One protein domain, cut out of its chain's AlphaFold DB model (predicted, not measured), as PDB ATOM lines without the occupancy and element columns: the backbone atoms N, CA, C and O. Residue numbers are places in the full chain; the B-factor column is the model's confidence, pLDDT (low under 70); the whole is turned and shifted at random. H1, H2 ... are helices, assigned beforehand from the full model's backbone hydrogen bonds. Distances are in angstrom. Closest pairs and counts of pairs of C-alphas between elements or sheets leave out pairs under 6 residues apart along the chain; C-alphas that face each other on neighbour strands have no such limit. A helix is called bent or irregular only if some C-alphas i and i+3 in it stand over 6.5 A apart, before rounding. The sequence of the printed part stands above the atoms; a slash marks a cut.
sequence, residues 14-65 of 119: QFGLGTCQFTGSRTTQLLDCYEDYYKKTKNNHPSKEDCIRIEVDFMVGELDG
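This is residues 14 to 65 of the 119 residues of the protein "Phage_lysozyme2 domain-containing protein" of [Clostridium] populeti (UniProt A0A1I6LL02). Two helices of 17 residues each, H1 and H2, cross near their middles as an X, running opposite ways. The stretch before H1, residues 14 to 24, has no named element and makes a loop near the beginning of H1, while a short link of 6 residues folds the chain back from the end of H1 to the beginning of H2. The printed part has 52 residues with two named helices, H1 then H2 along the chain, and no named strand; the class is all helix. The whole is compact, with a radius of gyration of the C-alphas of 10.8 A and spans of 27 by 26 by 17 A.

H1, residues 25 to 41, touches H2, residues 48 to 64. Their closest C-alphas are those of Cys 33 and Ile 54, 6.6 A apart, and 6 pairs of C-alphas are within 8 A. H1 touches H2 with residues 30 to 37 alone, and H2 touches H1 with residues 54 to 58 alone. Their lines stand at a steep tilt of 54 degrees, and they run opposite ways. Their centres are 10.8 A apart. In both H1 and H2 every O i to N i+4 pair is within hydrogen-bond range.

H1 runs from C-alpha 25 at (-28.991, 101.135, 30.482) to C-alpha 41 at (-37.817, 83.277, 15.855), a length of 24.7 A. H2 is 24.1 A long from C-alpha 48 to C-alpha 64, where it ends at (-15.486, 90.144, 25.555). Neither helix is bent.

The C-alphas of Gln 14 and Thr 41 are the two farthest apart, at 29.5 A. The printed part has no cut. The link from H1 to H2 has 6 residues and is short. The mean pLDDT of the printed part is 93.8, and residue 14 is under 70.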
ATOM      1  N   GLN A  14     -34.803 101.683  37.388       67.25
ATOM      2  CA  GLN A  14     -34.814 101.538  38.849       67.25
ATOM      3  C   GLN A  14     -34.944 100.085  39.325       67.25
ATOM      4  O   GLN A  14     -34.941  99.851  40.528       67.25
ATOM      5  N   PHE A  15     -35.053  99.104  38.424       76.88
ATOM      6  CA  PHE A  15     -35.146  97.691  38.798       76.88
ATOM      7  C   PHE A  15     -34.097  96.847  38.067       76.88
ATOM      8  O   PHE A  15     -33.702  97.174  36.949       76.88
ATOM      9  N   GLY A  16     -33.632  95.785  38.725       87.25
ATOM     10  CA  GLY A  16     -32.723  94.801  38.143       87.25
ATOM     11  C   GLY A  16     -33.486  93.718  37.386       87.25
ATOM     12  O   GLY A  16     -34.540  93.263  37.833       87.25
ATOM     13  N   LEU A  17     -32.958  93.303  36.236       91.19
ATOM     14  CA  LEU A  17     -33.528  92.247  35.398       91.19
ATOM     15  C   LEU A  17     -32.492  91.148  35.131       91.19
ATOM     16  O   LEU A  17     -31.301  91.433  35.045       91.19
ATOM     17  N   GLY A  18     -32.945  89.905  34.970       92.06
ATOM     18  CA  GLY A  18     -32.110  88.786  34.526       92.06
ATOM     19  C   GLY A  18     -31.089  88.279  35.554       92.06
ATOM     20  O   GLY A  18     -31.103  88.648  36.735       92.06
ATOM     21  N   THR A  19     -30.193  87.416  35.076       91.88
ATOM     22  CA  THR A  19     -29.320  86.548  35.879       91.88
ATOM     23  C   THR A  19     -28.344  87.277  36.798       91.88
ATOM     24  O   THR A  19     -27.940  86.707  37.809       91.88
ATOM     25  N   CYS A  20     -27.948  88.509  36.476       89.69
ATOM     26  CA  CYS A  20     -27.045  89.305  37.312       89.69
ATOM     27  C   CYS A  20     -27.640  90.669  37.678       89.69
ATOM     28  O   CYS A  20     -26.893  91.610  37.935       89.69
ATOM     29  N   GLN A  21     -28.975  90.786  37.673       92.38
ATOM     30  CA  GLN A  21     -29.675  92.031  38.007       92.38
ATOM     31  C   GLN A  21     -29.158  93.217  37.175       92.38
ATOM     32  O   GLN A  21     -28.722  94.236  37.709       92.38
ATOM     33  N   PHE A  22     -29.201  93.086  35.848       92.12
ATOM     34  CA  PHE A  22     -28.871  94.169  34.928       92.12
ATOM     35  C   PHE A  22     -29.757  95.383  35.229       92.12
ATOM     36  O   PHE A  22     -30.986  95.276  35.213       92.12
ATOM     37  N   THR A  23     -29.129  96.522  35.515       90.88
ATOM     38  CA  THR A  23     -29.783  97.769  35.936       90.88
ATOM     39  C   THR A  23     -29.438  98.922  34.996       90.88
ATOM     40  O   THR A  23     -28.431  98.897  34.279       90.88
ATOM     41  N   GLY A  24     -30.274  99.962  34.991       88.19
ATOM     42  CA  GLY A  24     -30.047 101.158  34.180       88.19
ATOM     43  C   GLY A  24     -30.059 100.851  32.679       88.19
ATOM     44  O   GLY A  24     -30.944 100.157  32.185       88.19
ATOM     45  N   SER A  25     -29.073 101.356  31.935       89.69
ATOM     46  CA  SER A  25     -28.991 101.135  30.482       89.69
ATOM     47  C   SER A  25     -28.887  99.656  30.099       89.69
ATOM     48  O   SER A  25     -29.397  99.271  29.048       89.69
ATOM     49  N   ARG A  26     -28.290  98.822  30.961       91.88
ATOM     50  CA  ARG A  26     -28.105  97.384  30.713       91.88
ATOM     51  C   ARG A  26     -29.432  96.630  30.692       91.88
ATOM     52  O   ARG A  26     -29.567  95.657  29.960       91.88
ATOM     53  N   THR A  27     -30.442  97.109  31.423       92.25
ATOM     54  CA  THR A  27     -31.798  96.546  31.361       92.25
ATOM     55  C   THR A  27     -32.415  96.750  29.981       92.25
ATOM     56  O   THR A  27     -32.969  95.814  29.416       92.25
ATOM     57  N   THR A  28     -32.291  97.955  29.416       90.88
ATOM     58  CA  THR A  28     -32.783  98.242  28.061       90.88
ATOM     59  C   THR A  28     -32.054  97.396  27.026       90.88
ATOM     60  O   THR A  28     -32.703  96.778  26.196       90.88
ATOM     61  N   GLN A  29     -30.727  97.292  27.129       93.38
ATOM     62  CA  GLN A  29     -29.929  96.477  26.210       93.38
ATOM     63  C   GLN A  29     -30.314  94.992  26.266       93.38
ATOM     64  O   GLN A  29     -30.432  94.353  25.226       93.38
ATOM     65  N   LEU A  30     -30.584  94.453  27.460       95.00
ATOM     66  CA  LEU A  30     -31.086  93.087  27.587       95.00
ATOM     67  C   LEU A  30     -32.471  92.920  26.936       95.00
ATOM     68  O   LEU A  30     -32.717  91.916  26.269       95.00
ATOM     69  N   LEU A  31     -33.376  93.893  27.094       94.12
ATOM     70  CA  LEU A  31     -34.680  93.870  26.420       94.12
ATOM     71  C   LEU A  31     -34.535  93.908  24.893       94.12
ATOM     72  O   LEU A  31     -35.282  93.209  24.210       94.12
ATOM     73  N   ASP A  32     -33.556  94.646  24.367       95.38
ATOM     74  CA  ASP A  32     -33.249  94.655  22.934       95.38
ATOM     75  C   ASP A  32     -32.793  93.257  22.461       95.38
ATOM     76  O   ASP A  32     -33.224  92.793  21.404       95.38
ATOM     77  N   CYS A  33     -32.016  92.516  23.267       96.88
ATOM     78  CA  CYS A  33     -31.660  91.122  22.962       96.88
ATOM     79  C   CYS A  33     -32.893  90.199  22.892       96.88
ATOM     80  O   CYS A  33     -32.986  89.356  21.994       96.88
ATOM     81  N   TYR A  34     -33.862  90.370  23.798       96.62
ATOM     82  CA  TYR A  34     -35.138  89.643  23.752       96.62
ATOM     83  C   TYR A  34     -35.993  90.042  22.536       96.62
ATOM     84  O   TYR A  34     -36.608  89.180  21.900       96.62
ATOM     85  N   GLU A  35     -36.014  91.326  22.169       96.25
ATOM     86  CA  GLU A  35     -36.696  91.804  20.962       96.25
ATOM     87  C   GLU A  35     -36.076  91.194  19.694       96.25
ATOM     88  O   GLU A  35     -36.795  90.741  18.798       96.25
ATOM     89  N   ASP A  36     -34.749  91.118  19.630       97.00
ATOM     90  CA  ASP A  36     -34.025  90.494  18.525       97.00
ATOM     91  C   ASP A  36     -34.288  88.989  18.432       97.00
ATOM     92  O   ASP A  36     -34.471  88.463  17.326       97.00
ATOM     93  N   TYR A  37     -34.367  88.291  19.570       97.69
ATOM     94  CA  TYR A  37     -34.801  86.893  19.611       97.69
ATOM     95  C   TYR A  37     -36.200  86.742  18.999       97.69
ATOM     96  O   TYR A  37     -36.390  85.914  18.102       97.69
ATOM     97  N   TYR A  38     -37.161  87.581  19.400       96.75
ATOM     98  CA  TYR A  38     -38.507  87.568  18.826       96.75
ATOM     99  C   TYR A  38     -38.495  87.872  17.321       96.75
ATOM    100  O   TYR A  38     -39.152  87.181  16.542       96.75
ATOM    101  N   LYS A  39     -37.723  88.863  16.859       97.12
ATOM    102  CA  LYS A  39     -37.629  89.193  15.426       97.12
ATOM    103  C   LYS A  39     -37.150  88.004  14.593       97.12
ATOM    104  O   LYS A  39     -37.700  87.811  13.503       97.12
ATOM    105  N   LYS A  40     -36.185  87.232  15.109       96.75
ATOM    106  CA  LYS A  40     -35.569  86.064  14.452       96.75
ATOM    107  C   LYS A  40     -36.447  84.815  14.494       96.75
ATOM    108  O   LYS A  40     -36.535  84.109  13.496       96.75
ATOM    109  N   THR A  41     -37.090  84.540  15.626       97.12
ATOM    110  CA  THR A  41     -37.817  83.277  15.855       97.12
ATOM    111  C   THR A  41     -39.327  83.401  15.683       97.12
ATOM    112  O   THR A  41     -40.011  82.396  15.516       97.12
ATOM    113  N   LYS A  42     -39.857  84.628  15.750       96.25
ATOM    114  CA  LYS A  42     -41.287  84.941  15.911       96.25
ATOM    115  C   LYS A  42     -41.919  84.308  17.156       96.25
ATOM    116  O   LYS A  42     -43.141  84.277  17.266       96.25
ATOM    117  N   ASN A  43     -41.103  83.863  18.114       93.12
ATOM    118  CA  ASN A  43     -41.558  83.335  19.389       93.12
ATOM    119  C   ASN A  43     -41.555  84.445  20.449       93.12
ATOM    120  O   ASN A  43     -40.501  84.943  20.839       93.12
ATOM    121  N   ASN A  44     -42.742  84.839  20.909       92.88
ATOM    122  CA  ASN A  44     -42.929  85.825  21.978       92.88
ATOM    123  C   ASN A  44     -43.026  85.200  23.383       92.88
ATOM    124  O   ASN A  44     -43.255  85.921  24.349       92.88
ATOM    125  N   HIS A  45     -42.840  83.883  23.496       95.38
ATOM    126  CA  HIS A  45     -42.786  83.135  24.750       95.38
ATOM    127  C   HIS A  45     -41.495  82.297  24.770       95.38
ATOM    128  O   HIS A  45     -41.545  81.082  24.549       95.38
ATOM    129  N   PRO A  46     -40.319  82.930  24.952       95.25
ATOM    130  CA  PRO A  46     -39.063  82.192  25.059       95.25
ATOM    131  C   PRO A  46     -39.151  81.153  26.184       95.25
ATOM    132  O   PRO A  46     -39.729  81.411  27.244       95.25
ATOM    133  N   SER A  47     -38.593  79.965  25.942       97.25
ATOM    134  CA  SER A  47     -38.442  78.960  26.995       97.25
ATOM    135  C   SER A  47     -37.465  79.448  28.067       97.25
ATOM    136  O   SER A  47     -36.737  80.426  27.882       97.25
ATOM    137  N   LYS A  48     -37.398  78.742  29.197       96.50
ATOM    138  CA  LYS A  48     -36.412  79.051  30.238       96.50
ATOM    139  C   LYS A  48     -34.983  78.964  29.689       96.50
ATOM    140  O   LYS A  48     -34.148  79.804  30.010       96.50
ATOM    141  N   GLU A  49     -34.711  77.964  28.861       96.88
ATOM    142  CA  GLU A  49     -33.423  77.743  28.212       96.88
ATOM    143  C   GLU A  49     -33.085  78.867  27.227       96.88
ATOM    144  O   GLU A  49     -31.931  79.294  27.172       96.88
ATOM    145  N   ASP A  50     -34.078  79.380  26.493       97.25
ATOM    146  CA  ASP A  50     -33.897  80.550  25.627       97.25
ATOM    147  C   ASP A  50     -33.541  81.789  26.448       97.25
ATOM    148  O   ASP A  50     -32.567  82.466  26.129       97.25
ATOM    149  N   CYS A  51     -34.272  82.057  27.535       97.12
ATOM    150  CA  CYS A  51     -33.985  83.181  28.427       97.12
ATOM    151  C   CYS A  51     -32.558  83.105  28.990       97.12
ATOM    152  O   CYS A  51     -31.819  84.087  28.939       97.12
ATOM    153  N   ILE A  52     -32.142  81.923  29.464       97.06
ATOM    154  CA  ILE A  52     -30.777  81.699  29.962       97.06
ATOM    155  C   ILE A  52     -29.752  81.996  28.866       97.06
ATOM    156  O   ILE A  52     -28.783  82.702  29.128       97.06
ATOM    157  N   ARG A  53     -29.955  81.492  27.643       97.31
ATOM    158  CA  ARG A  53     -29.031  81.736  26.523       97.31
ATOM    159  C   ARG A  53     -28.943  83.213  26.170       97.31
ATOM    160  O   ARG A  53     -27.839  83.726  26.078       97.31
ATOM    161  N   ILE A  54     -30.077  83.901  26.041       97.69
ATOM    162  CA  ILE A  54     -30.121  85.336  25.729       97.69
ATOM    163  C   ILE A  54     -29.341  86.140  26.778       97.69
ATOM    164  O   ILE A  54     -28.511  86.979  26.431       97.69
ATOM    165  N   GLU A  55     -29.578  85.871  28.063       97.75
ATOM    166  CA  GLU A  55     -28.926  86.589  29.161       97.75
ATOM    167  C   GLU A  55     -27.429  86.274  29.273       97.75
ATOM    168  O   GLU A  55     -26.626  87.175  29.529       97.75
ATOM    169  N   VAL A  56     -27.041  85.013  29.062       96.75
ATOM    170  CA  VAL A  56     -25.634  84.592  29.059       96.75
ATOM    171  C   VAL A  56     -24.898  85.166  27.851       96.75
ATOM    172  O   VAL A  56     -23.805  85.695  28.027       96.75
ATOM    173  N   ASP A  57     -25.485  85.136  26.655       97.25
ATOM    174  CA  ASP A  57     -24.876  85.692  25.441       97.25
ATOM    175  C   ASP A  57     -24.661  87.206  25.577       97.25
ATOM    176  O   ASP A  57     -23.604  87.723  25.204       97.25
ATOM    177  N   PHE A  58     -25.620  87.919  26.178       97.06
ATOM    178  CA  PHE A  58     -25.462  89.337  26.496       97.06
ATOM    179  C   PHE A  58     -24.282  89.579  27.454       97.06
ATOM    180  O   PHE A  58     -23.418  90.417  27.182       97.06
ATOM    181  N   MET A  59     -24.192  88.800  28.538       96.19
ATOM    182  CA  MET A  59     -23.082  88.874  29.494       96.19
ATOM    183  C   MET A  59     -21.729  88.554  28.845       96.19
ATOM    184  O   MET A  59     -20.747  89.251  29.106       96.19
ATOM    185  N   VAL A  60     -21.662  87.527  27.994       95.38
ATOM    186  CA  VAL A  60     -20.443  87.162  27.255       95.38
ATOM    187  C   VAL A  60     -20.007  88.312  26.352       95.38
ATOM    188  O   VAL A  60     -18.841  88.692  26.395       95.38
ATOM    189  N   GLY A  61     -20.935  88.944  25.628       95.75
ATOM    190  CA  GLY A  61     -20.630  90.121  24.812       95.75
ATOM    191  C   GLY A  61     -20.026  91.279  25.619       95.75
ATOM    192  O   GLY A  61     -19.060  91.908  25.184       95.75
ATOM    193  N   GLU A  62     -20.533  91.539  26.827       95.19
ATOM    194  CA  GLU A  62     -19.956  92.550  27.724       95.19
ATOM    195  C   GLU A  62     -18.555  92.160  28.232       95.19
ATOM    196  O   GLU A  62     -17.662  93.014  28.299       95.19
ATOM    197  N   LEU A  63     -18.349  90.883  28.574       94.06
ATOM    198  CA  LEU A  63     -17.072  90.344  29.058       94.06
ATOM    199  C   LEU A  63     -16.007  90.223  27.963       94.06
ATOM    200  O   LEU A  63     -14.818  90.298  28.274       94.06
ATOM    201  N   ASP A  64     -16.396  90.078  26.702       94.81
ATOM    202  CA  ASP A  64     -15.486  90.144  25.555       94.81
ATOM    203  C   ASP A  64     -15.181  91.593  25.154       94.81
ATOM    204  O   ASP A  64     -14.096  91.890  24.652       94.81
ATOM    205  N   GLY A  65     -16.114  92.506  25.426       94.69
ATOM    206  CA  GLY A  65     -15.994  93.930  25.145       94.69
ATOM    207  C   GLY A  65     -15.483  94.754  26.328       94.69
ATOM    208  O   GLY A  65     -14.353  94.606  26.802       94.69
TER     209      GLY A  65